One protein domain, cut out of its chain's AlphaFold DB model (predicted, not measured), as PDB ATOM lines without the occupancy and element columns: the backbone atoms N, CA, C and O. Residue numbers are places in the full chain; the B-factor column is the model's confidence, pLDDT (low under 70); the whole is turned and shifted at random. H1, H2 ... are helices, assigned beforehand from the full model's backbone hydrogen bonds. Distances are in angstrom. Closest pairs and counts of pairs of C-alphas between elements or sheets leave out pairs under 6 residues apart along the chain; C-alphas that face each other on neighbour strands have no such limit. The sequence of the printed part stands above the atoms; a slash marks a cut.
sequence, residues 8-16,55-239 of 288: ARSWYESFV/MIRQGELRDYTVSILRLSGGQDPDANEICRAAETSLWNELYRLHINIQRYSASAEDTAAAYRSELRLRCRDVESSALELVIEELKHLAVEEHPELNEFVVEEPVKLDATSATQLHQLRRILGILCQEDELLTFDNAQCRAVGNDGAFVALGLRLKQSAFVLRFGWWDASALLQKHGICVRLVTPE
ATOM      1  N   ALA A   8     -91.143 -30.941 -12.604       71.12
ATOM      2  CA  ALA A   8     -90.410 -31.742 -11.623       71.12
ATOM      3  C   ALA A   8     -90.699 -33.248 -11.755       71.12
ATOM      4  O   ALA A   8     -89.778 -34.065 -11.713       71.12
ATOM      5  N   ARG A   9     -91.962 -33.614 -11.995       77.75
ATOM      6  CA  ARG A   9     -92.392 -34.998 -12.205       77.75
ATOM      7  C   ARG A   9     -91.862 -35.561 -13.515       77.75
ATOM      8  O   ARG A   9     -91.274 -36.636 -13.513       77.75
ATOM      9  N   SER A  10     -92.037 -34.832 -14.620       78.62
ATOM     10  CA  SER A  10     -91.544 -35.283 -15.932       78.62
ATOM     11  C   SER A  10     -90.036 -35.562 -15.896       78.62
ATOM     12  O   SER A  10     -89.550 -36.550 -16.447       78.62
ATOM     13  N   TRP A  11     -89.300 -34.722 -15.164       75.62
ATOM     14  CA  TRP A  11     -87.875 -34.885 -14.954       75.62
ATOM     15  C   TRP A  11     -87.573 -36.115 -14.091       75.62
ATOM     16  O   TRP A  11     -86.757 -36.945 -14.491       75.62
ATOM     17  N   TYR A  12     -88.266 -36.287 -12.962       76.62
ATOM     18  CA  TYR A  12     -88.134 -37.474 -12.113       76.62
ATOM     19  C   TYR A  12     -88.378 -38.775 -12.889       76.62
ATOM     20  O   TYR A  12     -87.546 -39.677 -12.845       76.62
ATOM     21  N   GLU A  13     -89.464 -38.856 -13.662       80.19
ATOM     22  CA  GLU A  13     -89.778 -40.024 -14.492       80.19
ATOM     23  C   GLU A  13     -88.661 -40.291 -15.514       80.19
ATOM     24  O   GLU A  13     -88.189 -41.422 -15.628       80.19
ATOM     25  N   SER A  14     -88.151 -39.252 -16.188       74.31
ATOM     26  CA  SER A  14     -87.043 -39.400 -17.142       74.31
ATOM     27  C   SER A  14     -85.745 -39.896 -16.489       74.31
ATOM     28  O   SER A  14     -85.014 -40.700 -17.071       74.31
ATOM     29  N   PHE A  15     -85.473 -39.463 -15.257       65.00
ATOM     30  CA  PHE A  15     -84.231 -39.763 -14.556       65.00
ATOM     31  C   PHE A  15     -84.269 -41.119 -13.848       65.00
ATOM     32  O   PHE A  15     -83.292 -41.870 -13.888       65.00
ATOM     33  N   VAL A  16     -85.395 -41.482 -13.232       64.00
ATOM     34  CA  VAL A  16     -85.558 -42.766 -12.535       64.00
ATOM     35  C   VAL A  16     -85.711 -43.915 -13.518       64.00
ATOM     36  O   VAL A  16     -85.045 -44.936 -13.348       64.00
ATOM     37  N   MET A  55     -74.038 -29.726 -12.322       90.88
ATOM     38  CA  MET A  55     -75.284 -29.200 -12.889       90.88
ATOM     39  C   MET A  55     -75.693 -27.854 -12.265       90.88
ATOM     40  O   MET A  55     -76.188 -26.977 -12.972       90.88
ATOM     41  N   ILE A  56     -75.432 -27.640 -10.967       90.88
ATOM     42  CA  ILE A  56     -75.615 -26.323 -10.324       90.88
ATOM     43  C   ILE A  56     -74.687 -25.281 -10.949       90.88
ATOM     44  O   ILE A  56     -75.134 -24.200 -11.324       90.88
ATOM     45  N   ARG A  57     -73.396 -25.601 -11.114       92.12
ATOM     46  CA  ARG A  57     -72.422 -24.683 -11.734       92.12
ATOM     47  C   ARG A  57     -72.783 -24.332 -13.176       92.12
ATOM     48  O   ARG A  57     -72.486 -23.230 -13.622       92.12
ATOM     49  N   GLN A  58     -73.414 -25.259 -13.892       93.88
ATOM     50  CA  GLN A  58     -73.916 -25.054 -15.253       93.88
ATOM     51  C   GLN A  58     -75.246 -24.277 -15.296       93.88
ATOM     52  O   GLN A  58     -75.705 -23.924 -16.379       93.88
ATOM     53  N   GLY A  59     -75.866 -23.994 -14.144       90.88
ATOM     54  CA  GLY A  59     -77.166 -23.327 -14.052       90.88
ATOM     55  C   GLY A  59     -78.351 -24.220 -14.435       90.88
ATOM     56  O   GLY A  59     -79.463 -23.725 -14.624       90.88
ATOM     57  N   GLU A  60     -78.143 -25.531 -14.563       91.50
ATOM     58  CA  GLU A  60     -79.209 -26.484 -14.881       91.50
ATOM     59  C   GLU A  60     -80.114 -26.735 -13.674       91.50
ATOM     60  O   GLU A  60     -81.336 -26.847 -13.833       91.50
ATOM     61  N   LEU A  61     -79.510 -26.781 -12.484       92.62
ATOM     62  CA  LEU A  61     -80.178 -26.910 -11.194       92.62
ATOM     63  C   LEU A  61     -80.027 -25.621 -10.389       92.62
ATOM     64  O   LEU A  61     -78.995 -24.951 -10.452       92.62
ATOM     65  N   ARG A  62     -81.048 -25.307  -9.596       92.69
ATOM     66  CA  ARG A  62     -81.041 -24.199  -8.640       92.69
ATOM     67  C   ARG A  62     -81.516 -24.703  -7.286       92.69
ATOM     68  O   ARG A  62     -82.341 -25.615  -7.222       92.69
ATOM     69  N   ASP A  63     -80.997 -24.101  -6.222       90.81
ATOM     70  CA  ASP A  63     -81.453 -24.393  -4.869       90.81
ATOM     71  C   ASP A  63     -82.942 -24.065  -4.707       90.81
ATOM     72  O   ASP A  63     -83.485 -23.112  -5.279       90.81
ATOM     73  N   TYR A  64     -83.612 -24.901  -3.928       93.75
ATOM     74  CA  TYR A  64     -85.041 -24.828  -3.680       93.75
ATOM     75  C   TYR A  64     -85.315 -25.139  -2.213       93.75
ATOM     76  O   TYR A  64     -84.465 -25.649  -1.481       93.75
ATOM     77  N   THR A  65     -86.523 -24.825  -1.767       92.44
ATOM     78  CA  THR A  65     -86.986 -25.164  -0.424       92.44
ATOM     79  C   THR A  65     -88.436 -25.590  -0.531       92.44
ATOM     80  O   THR A  65     -89.279 -24.775  -0.882       92.44
ATOM     81  N   VAL A  66     -88.706 -26.868  -0.258       91.75
ATOM     82  CA  VAL A  66     -90.071 -27.383  -0.086       91.75
ATOM     83  C   VAL A  66     -90.393 -27.310   1.399       91.75
ATOM     84  O   VAL A  66     -89.650 -27.866   2.209       91.75
ATOM     85  N   SER A  67     -91.459 -26.606   1.771       93.69
ATOM     86  CA  SER A  67     -91.700 -26.261   3.176       93.69
ATOM     87  C   SER A  67     -92.220 -27.446   3.993       93.69
ATOM     88  O   SER A  67     -91.809 -27.650   5.139       93.69
ATOM     89  N   ILE A  68     -93.090 -28.257   3.385       93.31
ATOM     90  CA  ILE A  68     -93.861 -29.287   4.088       93.31
ATOM     91  C   ILE A  68     -93.142 -30.634   4.228       93.31
ATOM     92  O   ILE A  68     -93.617 -31.524   4.932       93.31
ATOM     93  N   LEU A  69     -91.993 -30.801   3.575       92.06
ATOM     94  CA  LEU A  69     -91.318 -32.089   3.429       92.06
ATOM     95  C   LEU A  69     -89.966 -32.117   4.147       92.06
ATOM     96  O   LEU A  69     -89.210 -31.147   4.142       92.06
ATOM     97  N   ARG A  70     -89.623 -33.272   4.730       88.94
ATOM     98  CA  ARG A  70     -88.320 -33.511   5.361       88.94
ATOM     99  C   ARG A  70     -87.380 -34.267   4.415       88.94
ATOM    100  O   ARG A  70     -87.419 -35.491   4.340       88.94
ATOM    101  N   LEU A  71     -86.471 -33.547   3.752       85.19
ATOM    102  CA  LEU A  71     -85.495 -34.134   2.811       85.19
ATOM    103  C   LEU A  71     -84.513 -35.117   3.474       85.19
ATOM    104  O   LEU A  71     -84.088 -36.090   2.860       85.19
ATOM    105  N   SER A  72     -84.147 -34.873   4.732       81.88
ATOM    106  CA  SER A  72     -83.182 -35.681   5.492       81.88
ATOM    107  C   SER A  72     -83.826 -36.771   6.362       81.88
ATOM    108  O   SER A  72     -83.120 -37.460   7.094       81.88
ATOM    109  N   GLY A  73     -85.155 -36.924   6.308       70.56
ATOM    110  CA  GLY A  73     -85.949 -37.660   7.301       70.56
ATOM    111  C   GLY A  73     -86.086 -39.165   7.091       70.56
ATOM    112  O   GLY A  73     -86.717 -39.820   7.913       70.56
ATOM    113  N   GLY A  74     -85.521 -39.712   6.013       81.62
ATOM    114  CA  GLY A  74     -85.790 -41.091   5.611       81.62
ATOM    115  C   GLY A  74     -87.214 -41.281   5.076       81.62
ATOM    116  O   GLY A  74     -87.911 -40.319   4.753       81.62
ATOM    117  N   GLN A  75     -87.603 -42.546   4.929       89.25
ATOM    118  CA  GLN A  75     -88.948 -42.930   4.508       89.25
ATOM    119  C   GLN A  75     -89.920 -42.802   5.682       89.25
ATOM    120  O   GLN A  75     -89.546 -43.033   6.830       89.25
ATOM    121  N   ASP A  76     -91.154 -42.428   5.380       90.81
ATOM    122  CA  ASP A  76     -92.249 -42.371   6.336       90.81
ATOM    123  C   ASP A  76     -92.574 -43.799   6.825       90.81
ATOM    124  O   ASP A  76     -92.891 -44.655   5.990       90.81
ATOM    125  N   PRO A  77     -92.436 -44.099   8.133       89.94
ATOM    126  CA  PRO A  77     -92.671 -45.445   8.659       89.94
ATOM    127  C   PRO A  77     -94.130 -45.887   8.504       89.94
ATOM    128  O   PRO A  77     -94.385 -47.080   8.348       89.94
ATOM    129  N   ASP A  78     -95.061 -44.931   8.466       89.00
ATOM    130  CA  ASP A  78     -96.498 -45.191   8.394       89.00
ATOM    131  C   ASP A  78     -96.991 -45.315   6.936       89.00
ATOM    132  O   ASP A  78     -98.141 -45.678   6.671       89.00
ATOM    133  N   ALA A  79     -96.112 -45.069   5.953       85.94
ATOM    134  CA  ALA A  79     -96.438 -45.178   4.534       85.94
ATOM    135  C   ALA A  79     -96.473 -46.641   4.059       85.94
ATOM    136  O   ALA A  79     -95.498 -47.188   3.520       85.94
ATOM    137  N   ASN A  80     -97.650 -47.250   4.201       87.69
ATOM    138  CA  ASN A  80     -97.969 -48.570   3.664       87.69
ATOM    139  C   ASN A  80     -98.226 -48.550   2.137       87.69
ATOM    140  O   ASN A  80     -98.292 -47.499   1.493       87.69
ATOM    141  N   GLU A  81     -98.346 -49.731   1.527       88.00
ATOM    142  CA  GLU A  81     -98.548 -49.875   0.075       88.00
ATOM    143  C   GLU A  81     -99.861 -49.242  -0.410       88.00
ATOM    144  O   GLU A  81     -99.902 -48.645  -1.486       88.00
ATOM    145  N   ILE A  82    -100.908 -49.290   0.419       86.25
ATOM    146  CA  ILE A  82    -102.210 -48.676   0.136       86.25
ATOM    147  C   ILE A  82    -102.070 -47.150   0.053       86.25
ATOM    148  O   ILE A  82    -102.554 -46.542  -0.903       86.25
ATOM    149  N   CYS A  83    -101.344 -46.535   0.993       86.44
ATOM    150  CA  CYS A  83    -101.045 -45.105   0.979       86.44
ATOM    151  C   CYS A  83    -100.299 -44.729  -0.301       86.44
ATOM    152  O   CYS A  83    -100.728 -43.832  -1.021       86.44
ATOM    153  N   ARG A  84     -99.248 -45.473  -0.666       87.50
ATOM    154  CA  ARG A  84     -98.476 -45.204  -1.895       87.50
ATOM    155  C   ARG A  84     -99.320 -45.328  -3.162       87.50
ATOM    156  O   ARG A  84     -99.158 -44.528  -4.087       87.50
ATOM    157  N   ALA A  85    -100.222 -46.308  -3.220       88.81
ATOM    158  CA  ALA A  85    -101.138 -46.474  -4.343       88.81
ATOM    159  C   ALA A  85    -102.102 -45.281  -4.458       88.81
ATOM    160  O   ALA A  85    -102.264 -44.728  -5.549       88.81
ATOM    161  N   ALA A  86    -102.677 -44.838  -3.337       89.56
ATOM    162  CA  ALA A  86    -103.546 -43.664  -3.292       89.56
ATOM    163  C   ALA A  86    -102.799 -42.376  -3.683       89.56
ATOM    164  O   ALA A  86    -103.292 -41.601  -4.499       89.56
ATOM    165  N   GLU A  87    -101.580 -42.181  -3.177       91.31
ATOM    166  CA  GLU A  87    -100.715 -41.042  -3.511       91.31
ATOM    167  C   GLU A  87    -100.369 -41.010  -5.002       91.31
ATOM    168  O   GLU A  87    -100.461 -39.964  -5.647       91.31
ATOM    169  N   THR A  88    -100.039 -42.170  -5.575       87.69
ATOM    170  CA  THR A  88     -99.766 -42.312  -7.010       87.69
ATOM    171  C   THR A  88    -101.013 -42.017  -7.846       87.69
ATOM    172  O   THR A  88    -100.923 -41.342  -8.875       87.69
ATOM    173  N   SER A  89    -102.188 -42.492  -7.414       91.12
ATOM    174  CA  SER A  89    -103.462 -42.185  -8.076       91.12
ATOM    175  C   SER A  89    -103.737 -40.684  -8.066       91.12
ATOM    176  O   SER A  89    -103.941 -40.096  -9.129       91.12
ATOM    177  N   LEU A  90    -103.629 -40.049  -6.896       93.06
ATOM    178  CA  LEU A  90    -103.810 -38.609  -6.738       93.06
ATOM    179  C   LEU A  90    -102.855 -37.829  -7.643       93.06
ATOM    180  O   LEU A  90    -103.274 -36.922  -8.353       93.06
ATOM    181  N   TRP A  91    -101.579 -38.207  -7.688       89.38
ATOM    182  CA  TRP A  91    -100.605 -37.592  -8.589       89.38
ATOM    183  C   TRP A  91    -101.006 -37.688 -10.061       89.38
ATOM    184  O   TRP A  91    -100.886 -36.720 -10.815       89.38
ATOM    185  N   ASN A  92    -101.490 -38.849 -10.501       89.12
ATOM    186  CA  ASN A  92    -101.989 -39.038 -11.863       89.12
ATOM    187  C   ASN A  92    -103.227 -38.184 -12.153       89.12
ATOM    188  O   ASN A  92    -103.354 -37.644 -13.254       89.12
ATOM    189  N   GLU A  93    -104.126 -38.039 -11.186       94.88
ATOM    190  CA  GLU A  93    -105.292 -37.166 -11.302       94.88
ATOM    191  C   GLU A  93    -104.897 -35.696 -11.400       94.88
ATOM    192  O   GLU A  93    -105.351 -35.011 -12.315       94.88
ATOM    193  N   LEU A  94    -104.008 -35.231 -10.521       94.19
ATOM    194  CA  LEU A  94    -103.499 -33.862 -10.508       94.19
ATOM    195  C   LEU A  94    -102.817 -33.495 -11.828       94.19
ATOM    196  O   LEU A  94    -103.045 -32.404 -12.351       94.19
ATOM    197  N   TYR A  95    -102.057 -34.424 -12.410       91.00
ATOM    198  CA  TYR A  95    -101.457 -34.257 -13.731       91.00
ATOM    199  C   TYR A  95    -102.507 -34.093 -14.838       91.00
ATOM    200  O   TYR A  95    -102.445 -33.154 -15.635       91.00
ATOM    201  N   ARG A  96    -103.503 -34.990 -14.887       94.50
ATOM    202  CA  ARG A  96    -104.592 -34.923 -15.879       94.50
ATOM    203  C   ARG A  96    -105.396 -33.637 -15.735       94.50
ATOM    204  O   ARG A  96    -105.742 -33.018 -16.736       94.50
ATOM    205  N   LEU A  97    -105.668 -33.238 -14.498       95.38
ATOM    206  CA  LEU A  97    -106.367 -32.009 -14.164       95.38
ATOM    207  C   LEU A  97    -105.607 -30.782 -14.678       95.38
ATOM    208  O   LEU A  97    -106.205 -29.955 -15.362       95.38
ATOM    209  N   HIS A  98    -104.294 -30.703 -14.436       93.62
ATOM    210  CA  HIS A  98    -103.457 -29.616 -14.946       93.62
ATOM    211  C   HIS A  98    -103.516 -29.553 -16.478       93.62
ATOM    212  O   HIS A  98    -103.808 -28.498 -17.036       93.62
ATOM    213  N   ILE A  99    -103.331 -30.685 -17.171       93.38
ATOM    214  CA  ILE A  99    -103.429 -30.745 -18.641       93.38
ATOM    215  C   ILE A  99    -104.798 -30.275 -19.129       93.38
ATOM    216  O   ILE A  99    -104.883 -29.541 -20.114       93.38
ATOM    217  N   ASN A 100    -105.873 -30.700 -18.470       95.50
ATOM    218  CA  ASN A 100    -107.219 -30.296 -18.848       95.50
ATOM    219  C   ASN A 100    -107.402 -28.784 -18.692       95.50
ATOM    220  O   ASN A 100    -107.833 -28.141 -19.641       95.50
ATOM    221  N   ILE A 101    -107.010 -28.201 -17.558       95.62
ATOM    222  CA  ILE A 101    -107.083 -26.748 -17.336       95.62
ATOM    223  C   ILE A 101    -106.239 -26.000 -18.371       95.62
ATOM    224  O   ILE A 101    -106.707 -25.027 -18.962       95.62
ATOM    225  N   GLN A 102    -105.031 -26.486 -18.655       94.62
ATOM    226  CA  GLN A 102    -104.133 -25.888 -19.637       94.62
ATOM    227  C   GLN A 102    -104.749 -25.837 -21.041       94.62
ATOM    228  O   GLN A 102    -104.556 -24.858 -21.755       94.62
ATOM    229  N   ARG A 103    -105.508 -26.865 -21.444       95.62
ATOM    230  CA  ARG A 103    -106.170 -26.911 -22.761       95.62
ATOM    231  C   ARG A 103    -107.237 -25.834 -22.945       95.62
ATOM    232  O   ARG A 103    -107.489 -25.446 -24.080       95.62
ATOM    233  N   TYR A 104    -107.870 -25.391 -21.861       95.69
ATOM    234  CA  TYR A 104    -108.980 -24.435 -21.903       95.69
ATOM    235  C   TYR A 104    -108.594 -23.024 -21.444       95.69
ATOM    236  O   TYR A 104    -109.405 -22.107 -21.542       95.69
ATOM    237  N   SER A 105    -107.372 -22.836 -20.948       95.19
ATOM    238  CA  SER A 105    -106.895 -21.546 -20.453       95.19
ATOM    239  C   SER A 105    -106.320 -20.694 -21.584       95.19
ATOM    240  O   SER A 105    -105.624 -21.197 -22.464       95.19
ATOM    241  N   ALA A 106    -106.573 -19.384 -21.543       94.19
ATOM    242  CA  ALA A 106    -106.063 -18.446 -22.544       94.19
ATOM    243  C   ALA A 106    -104.560 -18.161 -22.377       94.19
ATOM    244  O   ALA A 106    -103.862 -17.887 -23.354       94.19
ATOM    245  N   SER A 107    -104.055 -18.238 -21.143       95.12
ATOM    246  CA  SER A 107    -102.653 -17.988 -20.813       95.12
ATOM    247  C   SER A 107    -102.103 -18.973 -19.773       95.12
ATOM    248  O   SER A 107    -102.834 -19.710 -19.104       95.12
ATOM    249  N   ALA A 108    -100.775 -18.978 -19.619       90.19
ATOM    250  CA  ALA A 108    -100.103 -19.750 -18.574       90.19
ATOM    251  C   ALA A 108    -100.430 -19.231 -17.161       90.19
ATOM    252  O   ALA A 108    -100.481 -20.016 -16.217       90.19
ATOM    253  N   GLU A 109    -100.668 -17.925 -17.021       92.38
ATOM    254  CA  GLU A 109    -101.056 -17.315 -15.748       92.38
ATOM    255  C   GLU A 109    -102.469 -17.749 -15.344       92.38
ATOM    256  O   GLU A 109    -102.661 -18.211 -14.219       92.38
ATOM    257  N   ASP A 110    -103.413 -17.735 -16.291       93.81
ATOM    258  CA  ASP A 110    -104.775 -18.239 -16.076       93.81
ATOM    259  C   ASP A 110    -104.766 -19.728 -15.718       93.81
ATOM    260  O   ASP A 110    -105.458 -20.148 -14.791       93.81
ATOM    261  N   THR A 111    -103.922 -20.517 -16.397       93.44
ATOM    262  CA  THR A 111    -103.739 -21.947 -16.098       93.44
ATOM    263  C   THR A 111    -103.303 -22.141 -14.648       93.44
ATOM    264  O   THR A 111    -103.903 -22.925 -13.912       93.44
ATOM    265  N   ALA A 112    -102.272 -21.409 -14.213       91.94
ATOM    266  CA  ALA A 112    -101.743 -21.513 -12.859       91.94
ATOM    267  C   ALA A 112    -102.747 -21.021 -11.806       91.94
ATOM    268  O   ALA A 112    -102.826 -21.598 -10.723       91.94
ATOM    269  N   ALA A 113    -103.510 -19.965 -12.095       94.12
ATOM    270  CA  ALA A 113    -104.535 -19.446 -11.196       94.12
ATOM    271  C   ALA A 113    -105.702 -20.434 -11.033       94.12
ATOM    272  O   ALA A 113    -106.073 -20.765  -9.905       94.12
ATOM    273  N   ALA A 114    -106.228 -20.956 -12.144       95.75
ATOM    274  CA  ALA A 114    -107.304 -21.941 -12.143       95.75
ATOM    275  C   ALA A 114    -106.876 -23.240 -11.446       95.75
ATOM    276  O   ALA A 114    -107.598 -23.749 -10.589       95.75
ATOM    277  N   TYR A 115    -105.669 -23.733 -11.735       96.38
ATOM    278  CA  TYR A 115    -105.152 -24.939 -11.095       96.38
ATOM    279  C   TYR A 115    -104.942 -24.751  -9.588       96.38
ATOM    280  O   TYR A 115    -105.369 -25.597  -8.807       96.38
ATOM    281  N   ARG A 116    -104.397 -23.608  -9.143       96.12
ATOM    282  CA  ARG A 116    -104.286 -23.299  -7.704       96.12
ATOM    283  C   ARG A 116    -105.637 -23.206  -7.006       96.12
ATOM    284  O   ARG A 116    -105.750 -23.605  -5.849       96.12
ATOM    285  N   SER A 117    -106.661 -22.687  -7.681       96.94
ATOM    286  CA  SER A 117    -108.021 -22.670  -7.137       96.94
ATOM    287  C   SER A 117    -108.536 -24.088  -6.881       96.94
ATOM    288  O   SER A 117    -109.067 -24.363  -5.807       96.94
ATOM    289  N   GLU A 118    -108.321 -24.993  -7.831       97.88
ATOM    290  CA  GLU A 118    -108.723 -26.395  -7.720       97.88
ATOM    291  C   GLU A 118    -107.935 -27.146  -6.634       97.88
ATOM    292  O   GLU A 118    -108.522 -27.881  -5.842       97.88
ATOM    293  N   LEU A 119    -106.621 -26.907  -6.513       96.94
ATOM    294  CA  LEU A 119    -105.820 -27.466  -5.415       96.94
ATOM    295  C   LEU A 119    -106.362 -27.037  -4.046       96.94
ATOM    296  O   LEU A 119    -106.480 -27.859  -3.141       96.94
ATOM    297  N   ARG A 120    -106.736 -25.760  -3.890       97.19
ATOM    298  CA  ARG A 120    -107.317 -25.246  -2.639       97.19
ATOM    299  C   ARG A 120    -108.675 -25.858  -2.330       97.19
ATOM    300  O   ARG A 120    -108.949 -26.096  -1.156       97.19
ATOM    301  N   LEU A 121    -109.512 -26.085  -3.344       97.88
ATOM    302  CA  LEU A 121    -110.796 -26.763  -3.169       97.88
ATOM    303  C   LEU A 121    -110.573 -28.186  -2.649       97.88
ATOM    304  O   LEU A 121    -111.060 -28.516  -1.575       97.88
ATOM    305  N   ARG A 122    -109.708 -28.961  -3.313       97.81
ATOM    306  CA  ARG A 122    -109.359 -30.320  -2.874       97.81
ATOM    307  C   ARG A 122    -108.748 -30.361  -1.477       97.81
ATOM    308  O   ARG A 122    -109.052 -31.272  -0.717       97.81
ATOM    309  N   CYS A 123    -107.917 -29.383  -1.107       97.75
ATOM    310  CA  CYS A 123    -107.409 -29.285   0.264       97.75
ATOM    311  C   CYS A 123    -108.548 -29.160   1.283       97.75
ATOM    312  O   CYS A 123    -108.492 -29.801   2.327       97.75
ATOM    313  N   ARG A 124    -109.576 -28.353   0.990       97.94
ATOM    314  CA  ARG A 124    -110.745 -28.225   1.871       97.94
ATOM    315  C   ARG A 124    -111.533 -29.524   1.934       97.94
ATOM    316  O   ARG A 124    -111.876 -29.936   3.029       97.94
ATOM    317  N   ASP A 125    -111.765 -30.173   0.797       97.94
ATOM    318  CA  ASP A 125    -112.522 -31.428   0.748       97.94
ATOM    319  C   ASP A 125    -111.834 -32.527   1.569       97.94
ATOM    320  O   ASP A 125    -112.471 -33.180   2.389       97.94
ATOM    321  N   VAL A 126    -110.514 -32.675   1.424       97.81
ATOM    322  CA  VAL A 126    -109.724 -33.656   2.186       97.81
ATOM    323  C   VAL A 126    -109.713 -33.329   3.680       97.81
ATOM    324  O   VAL A 126    -109.785 -34.237   4.507       97.81
ATOM    325  N   GLU A 127    -109.631 -32.049   4.044       98.31
ATOM    326  CA  GLU A 127    -109.720 -31.636   5.443       98.31
ATOM    327  C   GLU A 127    -111.111 -31.911   6.033       98.31
ATOM    328  O   GLU A 127    -111.201 -32.401   7.158       98.31
ATOM    329  N   SER A 128    -112.181 -31.669   5.274       98.00
ATOM    330  CA  SER A 128    -113.547 -32.025   5.670       98.00
ATOM    331  C   SER A 128    -113.690 -33.532   5.875       98.00
ATOM    332  O   SER A 128    -114.225 -33.946   6.894       98.00
ATOM    333  N   SER A 129    -113.137 -34.363   4.984       98.00
ATOM    334  CA  SER A 129    -113.131 -35.822   5.171       98.00
ATOM    335  C   SER A 129    -112.348 -36.257   6.413       98.00
ATOM    336  O   SER A 129    -112.743 -37.203   7.086       98.00
ATOM    337  N   ALA A 130    -111.252 -35.567   6.748       97.94
ATOM    338  CA  ALA A 130    -110.515 -35.825   7.985       97.94
ATOM    339  C   ALA A 130    -111.348 -35.472   9.223       97.94
ATOM    340  O   ALA A 130    -111.327 -36.206  10.208       97.94
ATOM    341  N   LEU A 131    -112.099 -34.370   9.164       97.69
ATOM    342  CA  LEU A 131    -112.993 -33.961  10.239       97.69
ATOM    343  C   LEU A 131    -114.158 -34.946  10.407       97.69
ATOM    344  O   LEU A 131    -114.445 -35.353  11.528       97.69
ATOM    345  N   GLU A 132    -114.794 -35.352   9.308       97.19
ATOM    346  CA  GLU A 132    -115.869 -36.350   9.297       97.19
ATOM    347  C   GLU A 132    -115.405 -37.672   9.910       97.19
ATOM    348  O   GLU A 132    -116.079 -38.192  10.794       97.19
ATOM    349  N   LEU A 133    -114.223 -38.161   9.521       97.25
ATOM    350  CA  LEU A 133    -113.619 -39.365  10.097       97.25
ATOM    351  C   LEU A 133    -113.509 -39.272  11.627       97.25
ATOM    352  O   LEU A 133    -113.923 -40.186  12.334       97.25
ATOM    353  N   VAL A 134    -112.977 -38.159  12.143       96.19
ATOM    354  CA  VAL A 134    -112.815 -37.963  13.592       96.19
ATOM    355  C   VAL A 134    -114.170 -37.854  14.301       96.19
ATOM    356  O   VAL A 134    -114.330 -38.380  15.398       96.19
ATOM    357  N   ILE A 135    -115.158 -37.194  13.690       94.19
ATOM    358  CA  ILE A 135    -116.507 -37.068  14.259       94.19
ATOM    359  C   ILE A 135    -117.219 -38.425  14.322       94.19
ATOM    360  O   ILE A 135    -117.888 -38.702  15.314       94.19
ATOM    361  N   GLU A 136    -117.106 -39.262  13.291       93.88
ATOM    362  CA  GLU A 136    -117.708 -40.600  13.304       93.88
ATOM    363  C   GLU A 136    -117.092 -41.477  14.399       93.88
ATOM    364  O   GLU A 136    -117.828 -42.121  15.145       93.88
ATOM    365  N   GLU A 137    -115.771 -41.418  14.587       93.12
ATOM    366  CA  GLU A 137    -115.104 -42.123  15.689       93.12
ATOM    367  C   GLU A 137    -115.624 -41.652  17.059       93.12
ATOM    368  O   GLU A 137    -115.958 -42.460  17.923       93.12
ATOM    369  N   LEU A 138    -115.779 -40.336  17.245       90.12
ATOM    370  CA  LEU A 138    -116.338 -39.777  18.478       90.12
ATOM    371  C   LEU A 138    -117.776 -40.232  18.745       90.12
ATOM    372  O   LEU A 138    -118.141 -40.473  19.894       90.12
ATOM    373  N   LYS A 139    -118.604 -40.356  17.701       88.94
ATOM    374  CA  LYS A 139    -119.966 -40.891  17.835       88.94
ATOM    375  C   LYS A 139    -119.945 -42.348  18.275       88.94
ATOM    376  O   LYS A 139    -120.747 -42.717  19.127       88.94
ATOM    377  N   HIS A 140    -119.046 -43.152  17.714       88.69
ATOM    378  CA  HIS A 140    -118.891 -44.547  18.111       88.69
ATOM    379  C   HIS A 140    -118.516 -44.670  19.592       88.69
ATOM    380  O   HIS A 140    -119.195 -45.393  20.318       88.69
ATOM    381  N   LEU A 141    -117.540 -43.887  20.060       85.50
ATOM    382  CA  LEU A 141    -117.131 -43.875  21.469       85.50
ATOM    383  C   LEU A 141    -118.260 -43.415  22.407       85.50
ATOM    384  O   LEU A 141    -118.524 -44.050  23.426       85.50
ATOM    385  N   ALA A 142    -118.992 -42.357  22.042       82.12
ATOM    386  CA  ALA A 142    -120.086 -41.840  22.867       82.12
ATOM    387  C   ALA A 142    -121.238 -42.847  23.041       82.12
ATOM    388  O   ALA A 142    -121.832 -42.929  24.117       82.12
ATOM    389  N   VAL A 143    -121.549 -43.624  21.995       81.81
ATOM    390  CA  VAL A 143    -122.585 -44.670  22.046       81.81
ATOM    391  C   VAL A 143    -122.195 -45.803  22.996       81.81
ATOM    392  O   VAL A 143    -123.072 -46.370  23.648       81.81
ATOM    393  N   GLU A 144    -120.907 -46.132  23.081       80.06
ATOM    394  CA  GLU A 144    -120.415 -47.204  23.948       80.06
ATOM    395  C   GLU A 144    -120.361 -46.790  25.423       80.06
ATOM    396  O   GLU A 144    -120.734 -47.585  26.289       80.06
ATOM    397  N   GLU A 145    -119.945 -45.556  25.722       77.44
ATOM    398  CA  GLU A 145    -119.718 -45.118  27.105       77.44
ATOM    399  C   GLU A 145    -120.977 -44.547  27.777       77.44
ATOM    400  O   GLU A 145    -121.246 -44.852  28.943       77.44
ATOM    401  N   HIS A 146    -121.785 -43.749  27.066       68.88
ATOM    402  CA  HIS A 146    -122.878 -42.986  27.679       68.88
ATOM    403  C   HIS A 146    -124.083 -42.779  26.737       68.88
ATOM    404  O   HIS A 146    -124.313 -41.664  26.266       68.88
ATOM    405  N   PRO A 147    -124.948 -43.794  26.528       70.31
ATOM    406  CA  PRO A 147    -126.093 -43.690  25.611       70.31
ATOM    407  C   PRO A 147    -127.143 -42.637  26.017       70.31
ATOM    408  O   PRO A 147    -128.027 -42.317  25.223       70.31
ATOM    409  N   GLU A 148    -127.076 -42.110  27.244       73.19
ATOM    410  CA  GLU A 148    -128.050 -41.155  27.790       73.19
ATOM    411  C   GLU A 148    -127.589 -39.685  27.731       73.19
ATOM    412  O   GLU A 148    -128.395 -38.783  27.971       73.19
ATOM    413  N   LEU A 149    -126.321 -39.411  27.395       58.97
ATOM    414  CA  LEU A 149    -125.784 -38.049  27.327       58.97
ATOM    415  C   LEU A 149    -125.814 -37.526  25.885       58.97
ATOM    416  O   LEU A 149    -125.161 -38.048  24.991       58.97
ATOM    417  N   ASN A 150    -126.572 -36.451  25.667       63.12
ATOM    418  CA  ASN A 150    -126.731 -35.801  24.359       63.12
ATOM    419  C   ASN A 150    -125.597 -34.796  24.045       63.12
ATOM    420  O   ASN A 150    -125.671 -34.068  23.055       63.12
ATOM    421  N   GLU A 151    -124.582 -34.703  24.909       66.62
ATOM    422  CA  GLU A 151    -123.475 -33.750  24.817       66.62
ATOM    423  C   GLU A 151    -122.138 -34.496  24.938       66.62
ATOM    424  O   GLU A 151    -121.931 -35.271  25.870       66.62
ATOM    425  N   PHE A 152    -121.242 -34.278  23.970       60.81
ATOM    426  CA  PHE A 152    -119.932 -34.927  23.910       60.81
ATOM    427  C   PHE A 152    -118.984 -34.290  24.926       60.81
ATOM    428  O   PHE A 152    -118.463 -33.193  24.712       60.81
ATOM    429  N   VAL A 153    -118.740 -34.993  26.023       65.00
ATOM    430  CA  VAL A 153    -117.688 -34.660  26.982       65.00
ATOM    431  C   VAL A 153    -116.638 -35.757  26.862       65.00
ATOM    432  O   VAL A 153    -116.908 -36.888  27.243       65.00
ATOM    433  N   VAL A 154    -115.476 -35.453  26.280       63.44
ATOM    434  CA  VAL A 154    -114.355 -36.409  26.233       63.44
ATOM    435  C   VAL A 154    -113.243 -35.852  27.109       63.44
ATOM    436  O   VAL A 154    -112.753 -34.746  26.883       63.44
ATOM    437  N   GLU A 155    -112.882 -36.613  28.138       62.62
ATOM    438  CA  GLU A 155    -111.920 -36.223  29.178       62.62
ATOM    439  C   GLU A 155    -110.455 -36.455  28.783       62.62
ATOM    440  O   GLU A 155    -109.542 -36.029  29.486       62.62
ATOM    441  N   GLU A 156    -110.211 -37.069  27.626       75.62
ATOM    442  CA  GLU A 156    -108.881 -37.448  27.154       75.62
ATOM    443  C   GLU A 156    -108.629 -36.985  25.710       75.62
ATOM    444  O   GLU A 156    -109.579 -36.746  24.956       75.62
ATOM    445  N   PRO A 157    -107.353 -36.846  25.281       80.94
ATOM    446  CA  PRO A 157    -107.047 -36.693  23.863       80.94
ATOM    447  C   PRO A 157    -107.743 -37.802  23.074       80.94
ATOM    448  O   PRO A 157    -107.680 -38.966  23.466       80.94
ATOM    449  N   VAL A 158    -108.399 -37.437  21.969       86.25
ATOM    450  CA  VAL A 158    -109.187 -38.379  21.170       86.25
ATOM    451  C   VAL A 158    -108.274 -39.498  20.672       86.25
ATOM    452  O   VAL A 158    -107.460 -39.302  19.764       86.25
ATOM    453  N   LYS A 159    -108.391 -40.671  21.296       90.88
ATOM    454  CA  LYS A 159    -107.679 -41.884  20.906       90.88
ATOM    455  C   LYS A 159    -108.456 -42.519  19.766       90.88
ATOM    456  O   LYS A 159    -109.476 -43.157  19.987       90.88
ATOM    457  N   LEU A 160    -107.976 -42.301  18.550       92.81
ATOM    458  CA  LEU A 160    -108.484 -43.017  17.387       92.81
ATOM    459  C   LEU A 160    -108.057 -44.482  17.468       92.81
ATOM    460  O   LEU A 160    -106.932 -44.775  17.897       92.81
ATOM    461  N   ASP A 161    -108.910 -45.390  17.001       94.88
ATOM    462  CA  ASP A 161    -108.482 -46.758  16.746       94.88
ATOM    463  C   ASP A 161    -107.330 -46.796  15.708       94.88
ATOM    464  O   ASP A 161    -107.011 -45.817  15.018       94.88
ATOM    465  N   ALA A 162    -106.659 -47.942  15.584       93.62
ATOM    466  CA  ALA A 162    -105.519 -48.070  14.671       93.62
ATOM    467  C   ALA A 162    -105.900 -47.806  13.198       93.62
ATOM    468  O   ALA A 162    -105.066 -47.351  12.404       93.62
ATOM    469  N   THR A 163    -107.154 -48.077  12.828       94.44
ATOM    470  CA  THR A 163    -107.660 -47.935  11.460       94.44
ATOM    471  C   THR A 163    -107.864 -46.462  11.114       94.44
ATOM    472  O   THR A 163    -107.271 -45.971  10.151       94.44
ATOM    473  N   SER A 164    -108.629 -45.742  11.928       95.38
ATOM    474  CA  SER A 164    -108.904 -44.309  11.855       95.38
ATOM    475  C   SER A 164    -107.621 -43.493  12.009       95.38
ATOM    476  O   SER A 164    -107.411 -42.542  11.255       95.38
ATOM    477  N   ALA A 165    -106.683 -43.899  12.875       95.00
ATOM    478  CA  ALA A 165    -105.365 -43.264  12.963       95.00
ATOM    479  C   ALA A 165    -104.573 -43.379  11.645       95.00
ATOM    480  O   ALA A 165    -103.988 -42.396  11.173       95.00
ATOM    481  N   THR A 166    -104.594 -44.558  11.014       94.31
ATOM    482  CA  THR A 166    -103.946 -44.794   9.712       94.31
ATOM    483  C   THR A 166    -104.617 -43.979   8.603       94.31
ATOM    484  O   THR A 166    -103.933 -43.347   7.795       94.31
ATOM    485  N   GLN A 167    -105.950 -43.937   8.575       95.44
ATOM    486  CA  GLN A 167    -106.706 -43.141   7.605       95.44
ATOM    487  C   GLN A 167    -106.446 -41.638   7.778       95.44
ATOM    488  O   GLN A 167    -106.177 -40.941   6.797       95.44
ATOM    489  N   LEU A 168    -106.416 -41.132   9.013       96.31
ATOM    490  CA  LEU A 168    -106.083 -39.734   9.291       96.31
ATOM    491  C   LEU A 168    -104.653 -39.400   8.843       96.31
ATOM    492  O   LEU A 168    -104.400 -38.335   8.274       96.31
ATOM    493  N   HIS A 169    -103.698 -40.310   9.051       95.69
ATOM    494  CA  HIS A 169    -102.347 -40.170   8.511       95.69
ATOM    495  C   HIS A 169    -102.338 -40.097   6.974       95.69
ATOM    496  O   HIS A 169    -101.716 -39.192   6.410       95.69
ATOM    497  N   GLN A 170    -103.080 -40.971   6.292       95.62
ATOM    498  CA  GLN A 170    -103.213 -40.941   4.834       95.62
ATOM    499  C   GLN A 170    -103.778 -39.601   4.332       95.62
ATOM    500  O   GLN A 170    -103.249 -39.026   3.379       95.62
ATOM    501  N   LEU A 171    -104.801 -39.057   5.000       96.94
ATOM    502  CA  LEU A 171    -105.383 -37.754   4.660       96.94
ATOM    503  C   LEU A 171    -104.372 -36.610   4.842       96.94
ATOM    504  O   LEU A 171    -104.255 -35.746   3.970       96.94
ATOM    505  N   ARG A 172    -103.548 -36.640   5.901       97.06
ATOM    506  CA  ARG A 172    -102.431 -35.687   6.066       97.06
ATOM    507  C   ARG A 172    -101.423 -35.786   4.922       97.06
ATOM    508  O   ARG A 172    -100.964 -34.758   4.425       97.06
ATOM    509  N   ARG A 173    -101.095 -36.994   4.461       96.00
ATOM    510  CA  ARG A 173    -100.183 -37.194   3.319       96.00
ATOM    511  C   ARG A 173    -100.757 -36.652   2.015       96.00
ATOM    512  O   ARG A 173    -100.036 -35.974   1.280       96.00
ATOM    513  N   ILE A 174    -102.053 -36.837   1.775       96.69
ATOM    514  CA  ILE A 174    -102.765 -36.224   0.644       96.69
ATOM    515  C   ILE A 174    -102.684 -34.690   0.711       96.69
ATOM    516  O   ILE A 174    -102.307 -34.056  -0.275       96.69
ATOM    517  N   LEU A 175    -102.954 -34.086   1.872       97.56
ATOM    518  CA  LEU A 175    -102.810 -32.637   2.073       97.56
ATOM    519  C   LEU A 175    -101.371 -32.158   1.837       97.56
ATOM    520  O   LEU A 175    -101.155 -31.121   1.208       97.56
ATOM    521  N   GLY A 176    -100.381 -32.929   2.291       96.44
ATOM    522  CA  GLY A 176     -98.967 -32.664   2.040       96.44
ATOM    523  C   GLY A 176     -98.621 -32.655   0.550       96.44
ATOM    524  O   GLY A 176     -97.915 -31.756   0.098       96.44
ATOM    525  N   ILE A 177     -99.163 -33.598  -0.227       95.94
ATOM    526  CA  ILE A 177     -99.011 -33.641  -1.688       95.94
ATOM    527  C   ILE A 177     -99.638 -32.413  -2.348       95.94
ATOM    528  O   ILE A 177     -98.990 -31.779  -3.177       95.94
ATOM    529  N   LEU A 178    -100.872 -32.060  -1.981       96.88
ATOM    530  CA  LEU A 178    -101.564 -30.900  -2.554       96.88
ATOM    531  C   LEU A 178    -100.823 -29.590  -2.240       96.88
ATOM    532  O   LEU A 178    -100.699 -28.724  -3.104       96.88
ATOM    533  N   CYS A 179    -100.284 -29.461  -1.024       96.31
ATOM    534  CA  CYS A 179     -99.467 -28.314  -0.629       96.31
ATOM    535  C   CYS A 179     -98.138 -28.268  -1.389       96.31
ATOM    536  O   CYS A 179     -97.740 -27.207  -1.865       96.31
ATOM    537  N   GLN A 180     -97.463 -29.412  -1.527       95.38
ATOM    538  CA  GLN A 180     -96.245 -29.507  -2.323       95.38
ATOM    539  C   GLN A 180     -96.511 -29.115  -3.782       95.38
ATOM    540  O   GLN A 180     -95.716 -28.382  -4.361       95.38
ATOM    541  N   GLU A 181     -97.623 -29.554  -4.369       95.25
ATOM    542  CA  GLU A 181     -97.989 -29.189  -5.739       95.25
ATOM    543  C   GLU A 181     -98.180 -27.670  -5.891       95.25
ATOM    544  O   GLU A 181     -97.638 -27.081  -6.824       95.25
ATOM    545  N   ASP A 182     -98.869 -27.012  -4.949       95.25
ATOM    546  CA  ASP A 182     -99.031 -25.546  -4.935       95.25
ATOM    547  C   ASP A 182     -97.676 -24.815  -4.856       95.25
ATOM    548  O   ASP A 182     -97.453 -23.835  -5.571       95.25
ATOM    549  N   GLU A 183     -96.735 -25.320  -4.048       94.81
ATOM    550  CA  GLU A 183     -95.369 -24.785  -3.967       94.81
ATOM    551  C   GLU A 183     -94.604 -24.948  -5.285       94.81
ATOM    552  O   GLU A 183     -93.967 -23.998  -5.748       94.81
ATOM    553  N   LEU A 184     -94.698 -26.112  -5.933       93.81
ATOM    554  CA  LEU A 184     -94.007 -26.381  -7.198       93.81
ATOM    555  C   LEU A 184     -94.472 -25.463  -8.335       93.81
ATOM    556  O   LEU A 184     -93.684 -25.152  -9.226       93.81
ATOM    557  N   LEU A 185     -95.707 -24.954  -8.290       92.62
ATOM    558  CA  LEU A 185     -96.191 -23.952  -9.250       92.62
ATOM    559  C   LEU A 185     -95.494 -22.591  -9.110       92.62
ATOM    560  O   LEU A 185     -95.591 -21.756 -10.009       92.62
ATOM    561  N   THR A 186     -94.811 -22.347  -7.990       93.56
ATOM    562  CA  THR A 186     -94.022 -21.125  -7.768       93.56
ATOM    563  C   THR A 186     -92.572 -21.260  -8.227       93.56
ATOM    564  O   THR A 186     -91.871 -20.255  -8.337       93.56
ATOM    565  N   PHE A 187     -92.121 -22.485  -8.504       94.44
ATOM    566  CA  PHE A 187     -90.730 -22.768  -8.827       94.44
ATOM    567  C   PHE A 187     -90.421 -22.481 -10.292       94.44
ATOM    568  O   PHE A 187     -91.236 -22.687 -11.194       94.44
ATOM    569  N   ASP A 188     -89.193 -22.035 -10.539       93.50
ATOM    570  CA  ASP A 188     -88.671 -21.979 -11.896       93.50
ATOM    571  C   ASP A 188     -88.270 -23.376 -12.407       93.50
ATOM    572  O   ASP A 188     -88.267 -24.382 -11.691       93.50
ATOM    573  N   ASN A 189     -87.905 -23.453 -13.688       92.25
ATOM    574  CA  ASN A 189     -87.559 -24.729 -14.302       92.25
ATOM    575  C   ASN A 189     -86.337 -25.388 -13.649       92.25
ATOM    576  O   ASN A 189     -86.285 -26.612 -13.557       92.25
ATOM    577  N   ALA A 190     -85.339 -24.604 -13.235       92.56
ATOM    578  CA  ALA A 190     -84.111 -25.136 -12.654       92.56
ATOM    579  C   ALA A 190     -84.368 -25.707 -11.252       92.56
ATOM    580  O   ALA A 190     -83.824 -26.757 -10.909       92.56
ATOM    581  N   GLN A 191     -85.248 -25.066 -10.483       94.31
ATOM    582  CA  GLN A 191     -85.728 -25.557  -9.194       94.31
ATOM    583  C   GLN A 191     -86.564 -26.829  -9.355       94.31
ATOM    584  O   GLN A 191     -86.292 -27.823  -8.690       94.31
ATOM    585  N   CYS A 192     -87.513 -26.859 -10.294       93.19
ATOM    586  CA  CYS A 192     -88.297 -28.062 -10.582       93.19
ATOM    587  C   CYS A 192     -87.414 -29.253 -10.991       93.19
ATOM    588  O   CYS A 192     -87.630 -30.373 -10.529       93.19
ATOM    589  N   ARG A 193     -86.378 -29.027 -11.812       90.44
ATOM    590  CA  ARG A 193     -85.387 -30.066 -12.138       90.44
ATOM    591  C   ARG A 193     -84.621 -30.537 -10.908       90.44
ATOM    592  O   ARG A 193     -84.366 -31.727 -10.785       90.44
ATOM    593  N   ALA A 194     -84.274 -29.629  -9.996       91.94
ATOM    594  CA  ALA A 194     -83.564 -29.979  -8.771       91.94
ATOM    595  C   ALA A 194     -84.432 -30.837  -7.839       91.94
ATOM    596  O   ALA A 194     -83.956 -31.858  -7.350       91.94
ATOM    597  N   VAL A 195     -85.719 -30.501  -7.687       92.62
ATOM    598  CA  VAL A 195     -86.702 -31.336  -6.969       92.62
ATOM    599  C   VAL A 195     -86.786 -32.728  -7.597       92.62
ATOM    600  O   VAL A 195     -86.716 -33.732  -6.887       92.62
ATOM    601  N   GLY A 196     -86.891 -32.796  -8.929       90.75
ATOM    602  CA  GLY A 196     -86.911 -34.054  -9.675       90.75
ATOM    603  C   GLY A 196     -85.647 -34.894  -9.461       90.75
ATOM    604  O   GLY A 196     -85.742 -36.095  -9.224       90.75
ATOM    605  N   ASN A 197     -84.473 -34.257  -9.497       89.75
ATOM    606  CA  ASN A 197     -83.164 -34.883  -9.283       89.75
ATOM    607  C   ASN A 197     -82.993 -35.458  -7.894       89.75
ATOM    608  O   ASN A 197     -82.450 -36.549  -7.729       89.75
ATOM    609  N   ASP A 198     -83.468 -34.725  -6.903       89.31
ATOM    610  CA  ASP A 198     -83.316 -35.113  -5.516       89.31
ATOM    611  C   ASP A 198     -84.426 -36.090  -5.076       89.31
ATOM    612  O   ASP A 198     -84.361 -36.628  -3.973       89.31
ATOM    613  N   GLY A 199     -85.433 -36.350  -5.926       90.00
ATOM    614  CA  GLY A 199     -86.583 -37.192  -5.587       90.00
ATOM    615  C   GLY A 199     -87.394 -36.609  -4.429       90.00
ATOM    616  O   GLY A 199     -87.924 -37.349  -3.604       90.00
ATOM    617  N   ALA A 200     -87.453 -35.282  -4.335       92.31
ATOM    618  CA  ALA A 200     -87.971 -34.547  -3.190       92.31
ATOM    619  C   ALA A 200     -89.508 -34.486  -3.165       92.31
ATOM    620  O   ALA A 200     -90.087 -33.404  -3.117       92.31
ATOM    621  N   PHE A 201     -90.180 -35.636  -3.201       90.50
ATOM    622  CA  PHE A 201     -91.636 -35.731  -3.290       90.50
ATOM    623  C   PHE A 201     -92.253 -36.517  -2.140       90.50
ATOM    624  O   PHE A 201     -91.771 -37.595  -1.788       90.50
ATOM    625  N   VAL A 202     -93.372 -36.017  -1.606       89.00
ATOM    626  CA  VAL A 202     -94.140 -36.724  -0.566       89.00
ATOM    627  C   VAL A 202     -94.565 -38.097  -1.084       89.00
ATOM    628  O   VAL A 202     -94.350 -39.088  -0.392       89.00
ATOM    629  N   ALA A 203     -95.043 -38.166  -2.333       88.06
ATOM    630  CA  ALA A 203     -95.495 -39.392  -3.001       88.06
ATOM    631  C   ALA A 203     -94.426 -40.498  -3.130       88.06
ATOM    632  O   ALA A 203     -94.744 -41.645  -3.430       88.06
ATOM    633  N   LEU A 204     -93.147 -40.176  -2.901       87.31
ATOM    634  CA  LEU A 204     -92.049 -41.148  -2.866       87.31
ATOM    635  C   LEU A 204     -91.762 -41.660  -1.449       87.31
ATOM    636  O   LEU A 204     -90.653 -42.113  -1.155       87.31
ATOM    637  N   GLY A 205     -92.756 -41.560  -0.566       88.69
ATOM    638  CA  GLY A 205     -92.666 -41.996   0.821       88.69
ATOM    639  C   GLY A 205     -91.825 -41.077   1.701       88.69
ATOM    640  O   GLY A 205     -91.417 -41.491   2.778       88.69
ATOM    641  N   LEU A 206     -91.532 -39.841   1.282       91.56
ATOM    642  CA  LEU A 206     -90.837 -38.893   2.154       91.56
ATOM    643  C   LEU A 206     -91.773 -38.393   3.259       91.56
ATOM    644  O   LEU A 206     -92.980 -38.228   3.054       91.56
ATOM    645  N   ARG A 207     -91.198 -38.159   4.441       94.00
ATOM    646  CA  ARG A 207     -91.940 -37.771   5.644       94.00
ATOM    647  C   ARG A 207     -92.361 -36.299   5.601       94.00
ATOM    648  O   ARG A 207     -91.586 -35.426   5.195       94.00
ATOM    649  N   LEU A 208     -93.569 -36.025   6.091       95.38
ATOM    650  CA  LEU A 208     -94.042 -34.663   6.331       95.38
ATOM    651  C   LEU A 208     -93.314 -34.033   7.522       95.38
ATOM    652  O   LEU A 208     -93.068 -34.677   8.544       95.38
ATOM    653  N   LYS A 209     -93.002 -32.745   7.416       95.12
ATOM    654  CA  LYS A 209     -92.494 -31.957   8.535       95.12
ATOM    655  C   LYS A 209     -93.677 -31.501   9.390       95.12
ATOM    656  O   LYS A 209     -94.388 -30.579   9.001       95.12
ATOM    657  N   GLN A 210     -93.862 -32.120  10.559       94.94
ATOM    658  CA  GLN A 210     -94.985 -31.845  11.468       94.94
ATOM    659  C   GLN A 210     -95.162 -30.352  11.763       94.94
ATOM    660  O   GLN A 210     -96.258 -29.829  11.604       94.94
ATOM    661  N   SER A 211     -94.090 -29.637  12.112       95.88
ATOM    662  CA  SER A 211     -94.172 -28.200  12.406       95.88
ATOM    663  C   SER A 211     -94.626 -27.361  11.208       95.88
ATOM    664  O   SER A 211     -95.416 -26.435  11.373       95.88
ATOM    665  N   ALA A 212     -94.183 -27.696   9.993       96.00
ATOM    666  CA  ALA A 212     -94.638 -27.019   8.778       96.00
ATOM    667  C   ALA A 212     -96.092 -27.373   8.438       96.00
ATOM    668  O   ALA A 212     -96.851 -26.504   8.016       96.00
ATOM    669  N   PHE A 213     -96.494 -28.626   8.666       97.56
ATOM    670  CA  PHE A 213     -97.875 -29.064   8.492       97.56
ATOM    671  C   PHE A 213     -98.816 -28.318   9.449       97.56
ATOM    672  O   PHE A 213     -99.794 -27.731   8.997       97.56
ATOM    673  N   VAL A 214     -98.483 -28.256  10.742       97.44
ATOM    674  CA  VAL A 214     -99.252 -27.505  11.751       97.44
ATOM    675  C   VAL A 214     -99.300 -26.021  11.405       97.44
ATOM    676  O   VAL A 214    -100.365 -25.424  11.463       97.44
ATOM    677  N   LEU A 215     -98.185 -25.419  10.982       96.88
ATOM    678  CA  LEU A 215     -98.177 -24.015  10.559       96.88
ATOM    679  C   LEU A 215     -99.117 -23.765   9.369       96.88
ATOM    680  O   LEU A 215     -99.753 -22.716   9.289       96.88
ATOM    681  N   ARG A 216     -99.197 -24.717   8.434       97.00
ATOM    682  CA  ARG A 216     -99.992 -24.585   7.209       97.00
ATOM    683  C   ARG A 216    -101.474 -24.869   7.424       97.00
ATOM    684  O   ARG A 216    -102.307 -24.147   6.880       97.00
ATOM    685  N   PHE A 217    -101.792 -25.926   8.163       97.69
ATOM    686  CA  PHE A 217    -103.149 -26.446   8.301       97.69
ATOM    687  C   PHE A 217    -103.747 -26.215   9.684       97.69
ATOM    688  O   PHE A 217    -104.956 -26.317   9.817       97.69
ATOM    689  N   GLY A 218    -102.965 -25.861  10.699       97.75
ATOM    690  CA  GLY A 218    -103.451 -25.580  12.052       97.75
ATOM    691  C   GLY A 218    -103.754 -26.819  12.898       97.75
ATOM    692  O   GLY A 218    -104.286 -26.670  13.989       97.75
ATOM    693  N   TRP A 219    -103.436 -28.024  12.419       97.81
ATOM    694  CA  TRP A 219    -103.670 -29.271  13.148       97.81
ATOM    695  C   TRP A 219    -102.627 -30.333  12.792       97.81
ATOM    696  O   TRP A 219    -101.954 -30.227  11.768       97.81
ATOM    697  N   TRP A 220    -102.481 -31.349  13.643       96.88
ATOM    698  CA  TRP A 220    -101.658 -32.538  13.378       96.88
ATOM    699  C   TRP A 220    -102.353 -33.823  13.812       96.88
ATOM    700  O   TRP A 220    -102.259 -34.829  13.110       96.88
ATOM    701  N   ASP A 221    -103.041 -33.777  14.946       96.06
ATOM    702  CA  ASP A 221    -103.839 -34.860  15.512       96.06
ATOM    703  C   ASP A 221    -105.342 -34.531  15.470       96.06
ATOM    704  O   ASP A 221    -105.754 -33.444  15.048       96.06
ATOM    705  N   ALA A 222    -106.157 -35.508  15.874       96.19
ATOM    706  CA  ALA A 222    -107.613 -35.414  15.897       96.19
ATOM    707  C   ALA A 222    -108.112 -34.279  16.805       96.19
ATOM    708  O   ALA A 222    -108.976 -33.502  16.402       96.19
ATOM    709  N   SER A 223    -107.529 -34.135  17.997       93.88
ATOM    710  CA  SER A 223    -107.899 -33.096  18.963       93.88
ATOM    711  C   SER A 223    -107.661 -31.692  18.402       93.88
ATOM    712  O   SER A 223    -108.548 -30.838  18.458       93.88
ATOM    713  N   ALA A 224    -106.495 -31.455  17.796       95.25
ATOM    714  CA  ALA A 224    -106.162 -30.186  17.158       95.25
ATOM    715  C   ALA A 224    -107.073 -29.890  15.953       95.25
ATOM    716  O   ALA A 224    -107.437 -28.735  15.725       95.25
ATOM    717  N   LEU A 225    -107.474 -30.919  15.195       96.94
ATOM    718  CA  LEU A 225    -108.416 -30.769  14.086       96.94
ATOM    719  C   LEU A 225    -109.801 -30.332  14.585       96.94
ATOM    720  O   LEU A 225    -110.357 -29.365  14.069       96.94
ATOM    721  N   LEU A 226    -110.332 -30.974  15.625       95.12
ATOM    722  CA  LEU A 226    -111.604 -30.584  16.246       95.12
ATOM    723  C   LEU A 226    -111.546 -29.153  16.796       95.12
ATOM    724  O   LEU A 226    -112.433 -28.342  16.518       95.12
ATOM    725  N   GLN A 227    -110.458 -28.814  17.494       93.06
ATOM    726  CA  GLN A 227    -110.239 -27.476  18.039       93.06
ATOM    727  C   GLN A 227    -110.213 -26.408  16.940       93.06
ATOM    728  O   GLN A 227    -110.844 -25.360  17.091       93.06
ATOM    729  N   LYS A 228    -109.529 -26.670  15.817       95.94
ATOM    730  CA  LYS A 228    -109.493 -25.764  14.659       95.94
ATOM    731  C   LYS A 228    -110.896 -25.441  14.139       95.94
ATOM    732  O   LYS A 228    -111.147 -24.304  13.743       95.94
ATOM    733  N   HIS A 229    -111.798 -26.421  14.147       96.50
ATOM    734  CA  HIS A 229    -113.182 -26.275  13.683       96.50
ATOM    735  C   HIS A 229    -114.154 -25.815  14.778       96.50
ATOM    736  O   HIS A 229    -115.362 -25.789  14.563       96.50
ATOM    737  N   GLY A 230    -113.645 -25.410  15.948       94.31
ATOM    738  CA  GLY A 230    -114.465 -24.910  17.051       94.31
ATOM    739  C   GLY A 230    -115.287 -25.991  17.755       94.31
ATOM    740  O   GLY A 230    -116.210 -25.665  18.499       94.31
ATOM    741  N   ILE A 231    -114.962 -27.268  17.541       90.88
ATOM    742  CA  ILE A 231    -115.576 -28.385  18.253       90.88
ATOM    743  C   ILE A 231    -114.800 -28.554  19.557       90.88
ATOM    744  O   ILE A 231    -113.720 -29.144  19.602       90.88
ATOM    745  N   CYS A 232    -115.326 -27.952  20.622       79.12
ATOM    746  CA  CYS A 232    -114.733 -28.052  21.946       79.12
ATOM    747  C   CYS A 232    -115.028 -29.417  22.551       79.12
ATOM    748  O   CYS A 232    -116.142 -29.694  22.984       79.12
ATOM    749  N   VAL A 233    -113.984 -30.225  22.653       72.75
ATOM    750  CA  VAL A 233    -113.968 -31.397  23.510       72.75
ATOM    751  C   VAL A 233    -113.664 -30.911  24.929       72.75
ATOM    752  O   VAL A 233    -112.543 -30.491  25.221       72.75
ATOM    753  N   ARG A 234    -114.687 -30.835  25.789       67.62
ATOM    754  CA  ARG A 234    -114.487 -30.435  27.186       67.62
ATOM    755  C   ARG A 234    -113.811 -31.575  27.930       67.62
ATOM    756  O   ARG A 234    -114.452 -32.578  28.216       67.62
ATOM    757  N   LEU A 235    -112.552 -31.352  28.292       55.22
ATOM    758  CA  LEU A 235    -111.881 -32.134  29.315       55.22
ATOM    759  C   LEU A 235    -112.571 -31.800  30.640       55.22
ATOM    760  O   LEU A 235    -112.301 -30.749  31.229       55.22
ATOM    761  N   VAL A 236    -113.503 -32.639  31.083       58.38
ATOM    762  CA  VAL A 236    -113.883 -32.629  32.493       58.38
ATOM    763  C   VAL A 236    -112.670 -33.190  33.211       58.38
ATOM    764  O   VAL A 236    -112.440 -34.387  33.282       58.38
ATOM    765  N   THR A 237    -111.803 -32.295  33.676       55.31
ATOM    766  CA  THR A 237    -110.884 -32.684  34.734       55.31
ATOM    767  C   THR A 237    -111.788 -33.118  35.875       55.31
ATOM    768  O   THR A 237    -112.607 -32.276  36.267       55.31
ATOM    769  N   PRO A 238    -111.708 -34.368  36.373       59.94
ATOM    770  CA  PRO A 238    -112.469 -34.761  37.543       59.94
ATOM    771  C   PRO A 238    -112.135 -33.713  38.580       59.94
ATOM    772  O   PRO A 238    -110.966 -33.585  38.964       59.94
ATOM    773  N   GLU A 239    -113.120 -32.866  38.896       58.72
ATOM    774  CA  GLU A 239    -112.939 -31.815  39.872       58.72
ATOM    775  C   GLU A 239    -112.406 -32.558  41.074       58.72
ATOM    776  O   GLU A 239    -113.063 -33.445  41.629       58.72
TER     777      GLU A 239
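This is residues 8 to 16 and 55 to 239 of the 288 residues of an uncharacterized protein of Peniophora sp. CONT (UniProt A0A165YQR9). The long helix H3 is the spine of an elongated bundle: H4 packs along it side by side, and H2 runs slanted to both, its last part on H3 and its first part on H4. At one end of the body the short helices H1 and H5 pack on each other near the end of H4; H7 packs on H3 nearer the other end, H6 lies near H4, and residues 143 to 149 stick out. The printed part has 194 residues with seven named helices, H1 to H7 in chain order, and no named strand; the class is all helix. It is only just loose, close to compact, with a radius of gyration of the C-alphas of 19.8 A, and spans 68 by 38 by 28 A.

The hub is H3, residues 108 to 145, which touches three helices. H4, residues 162 to 184, touches it at a shallow tilt of 14 degrees, opposite ways, the closest C-alphas being those of Cys 123 and Leu 175, 6.0 A apart; the two form a helical hairpin. H2, residues 81 to 104, forms a helical hairpin with H3, opposite ways at a shallow tilt of 34.6 degrees, only just short of steep. They touch through residues 97 to 102 of H2 and 108 to 115 of H3 alone, with the C-alphas of Gln 102 and Thr 111 closest at 5.3 A. Residues 83 to 90 of H2 alone touch H4, with Cys 83 and Gln 170 closest, their C-alphas 6.1 A apart. H2, H3 and H4 are an up and down bundle, each running against the one before it. H7, residues 222 to 228, touches H3 at a steep tilt of 60 degrees, with the C-alphas of Val 134 and Ala 222 closest at 6.2 A. H6, residues 210 to 217, is close to H4 but not clearly touching: the closest C-alphas, of Gly 176 and Phe 213, are 7.5 A apart. H1, residues 8 to 16, touches H5, residues 189 to 198, at a steep tilt of 43 degrees, the same way; the C-alphas of Ala 8 and Cys 192 are closest at 4.4 A. Every O i to N i+4 pair is within hydrogen-bond range in H1, H3, H4, H5, H6 and H7, and 19 of 20 in H2.

H3 measures 55.8 A from C-alpha 108 at (-100.103, -19.750, -18.574) to C-alpha 145 at (-119.718, -45.118, 27.105). H2 measures 35.2 A and H4 32.9 A. H1 begins at C-alpha 8, (-90.410, -31.742, -11.623).

The C-alphas farthest apart, of Gln 58 and Glu 148, are 71.0 A apart. Residues 17 to 54 are cut out, with 17.0 A between C-alphas 16 and 55. The links H3 to H4 and H5 to H6 are long. The pLDDT is under 70 at residues 15 to 16, 146, 149 to 155 and 234 to 239.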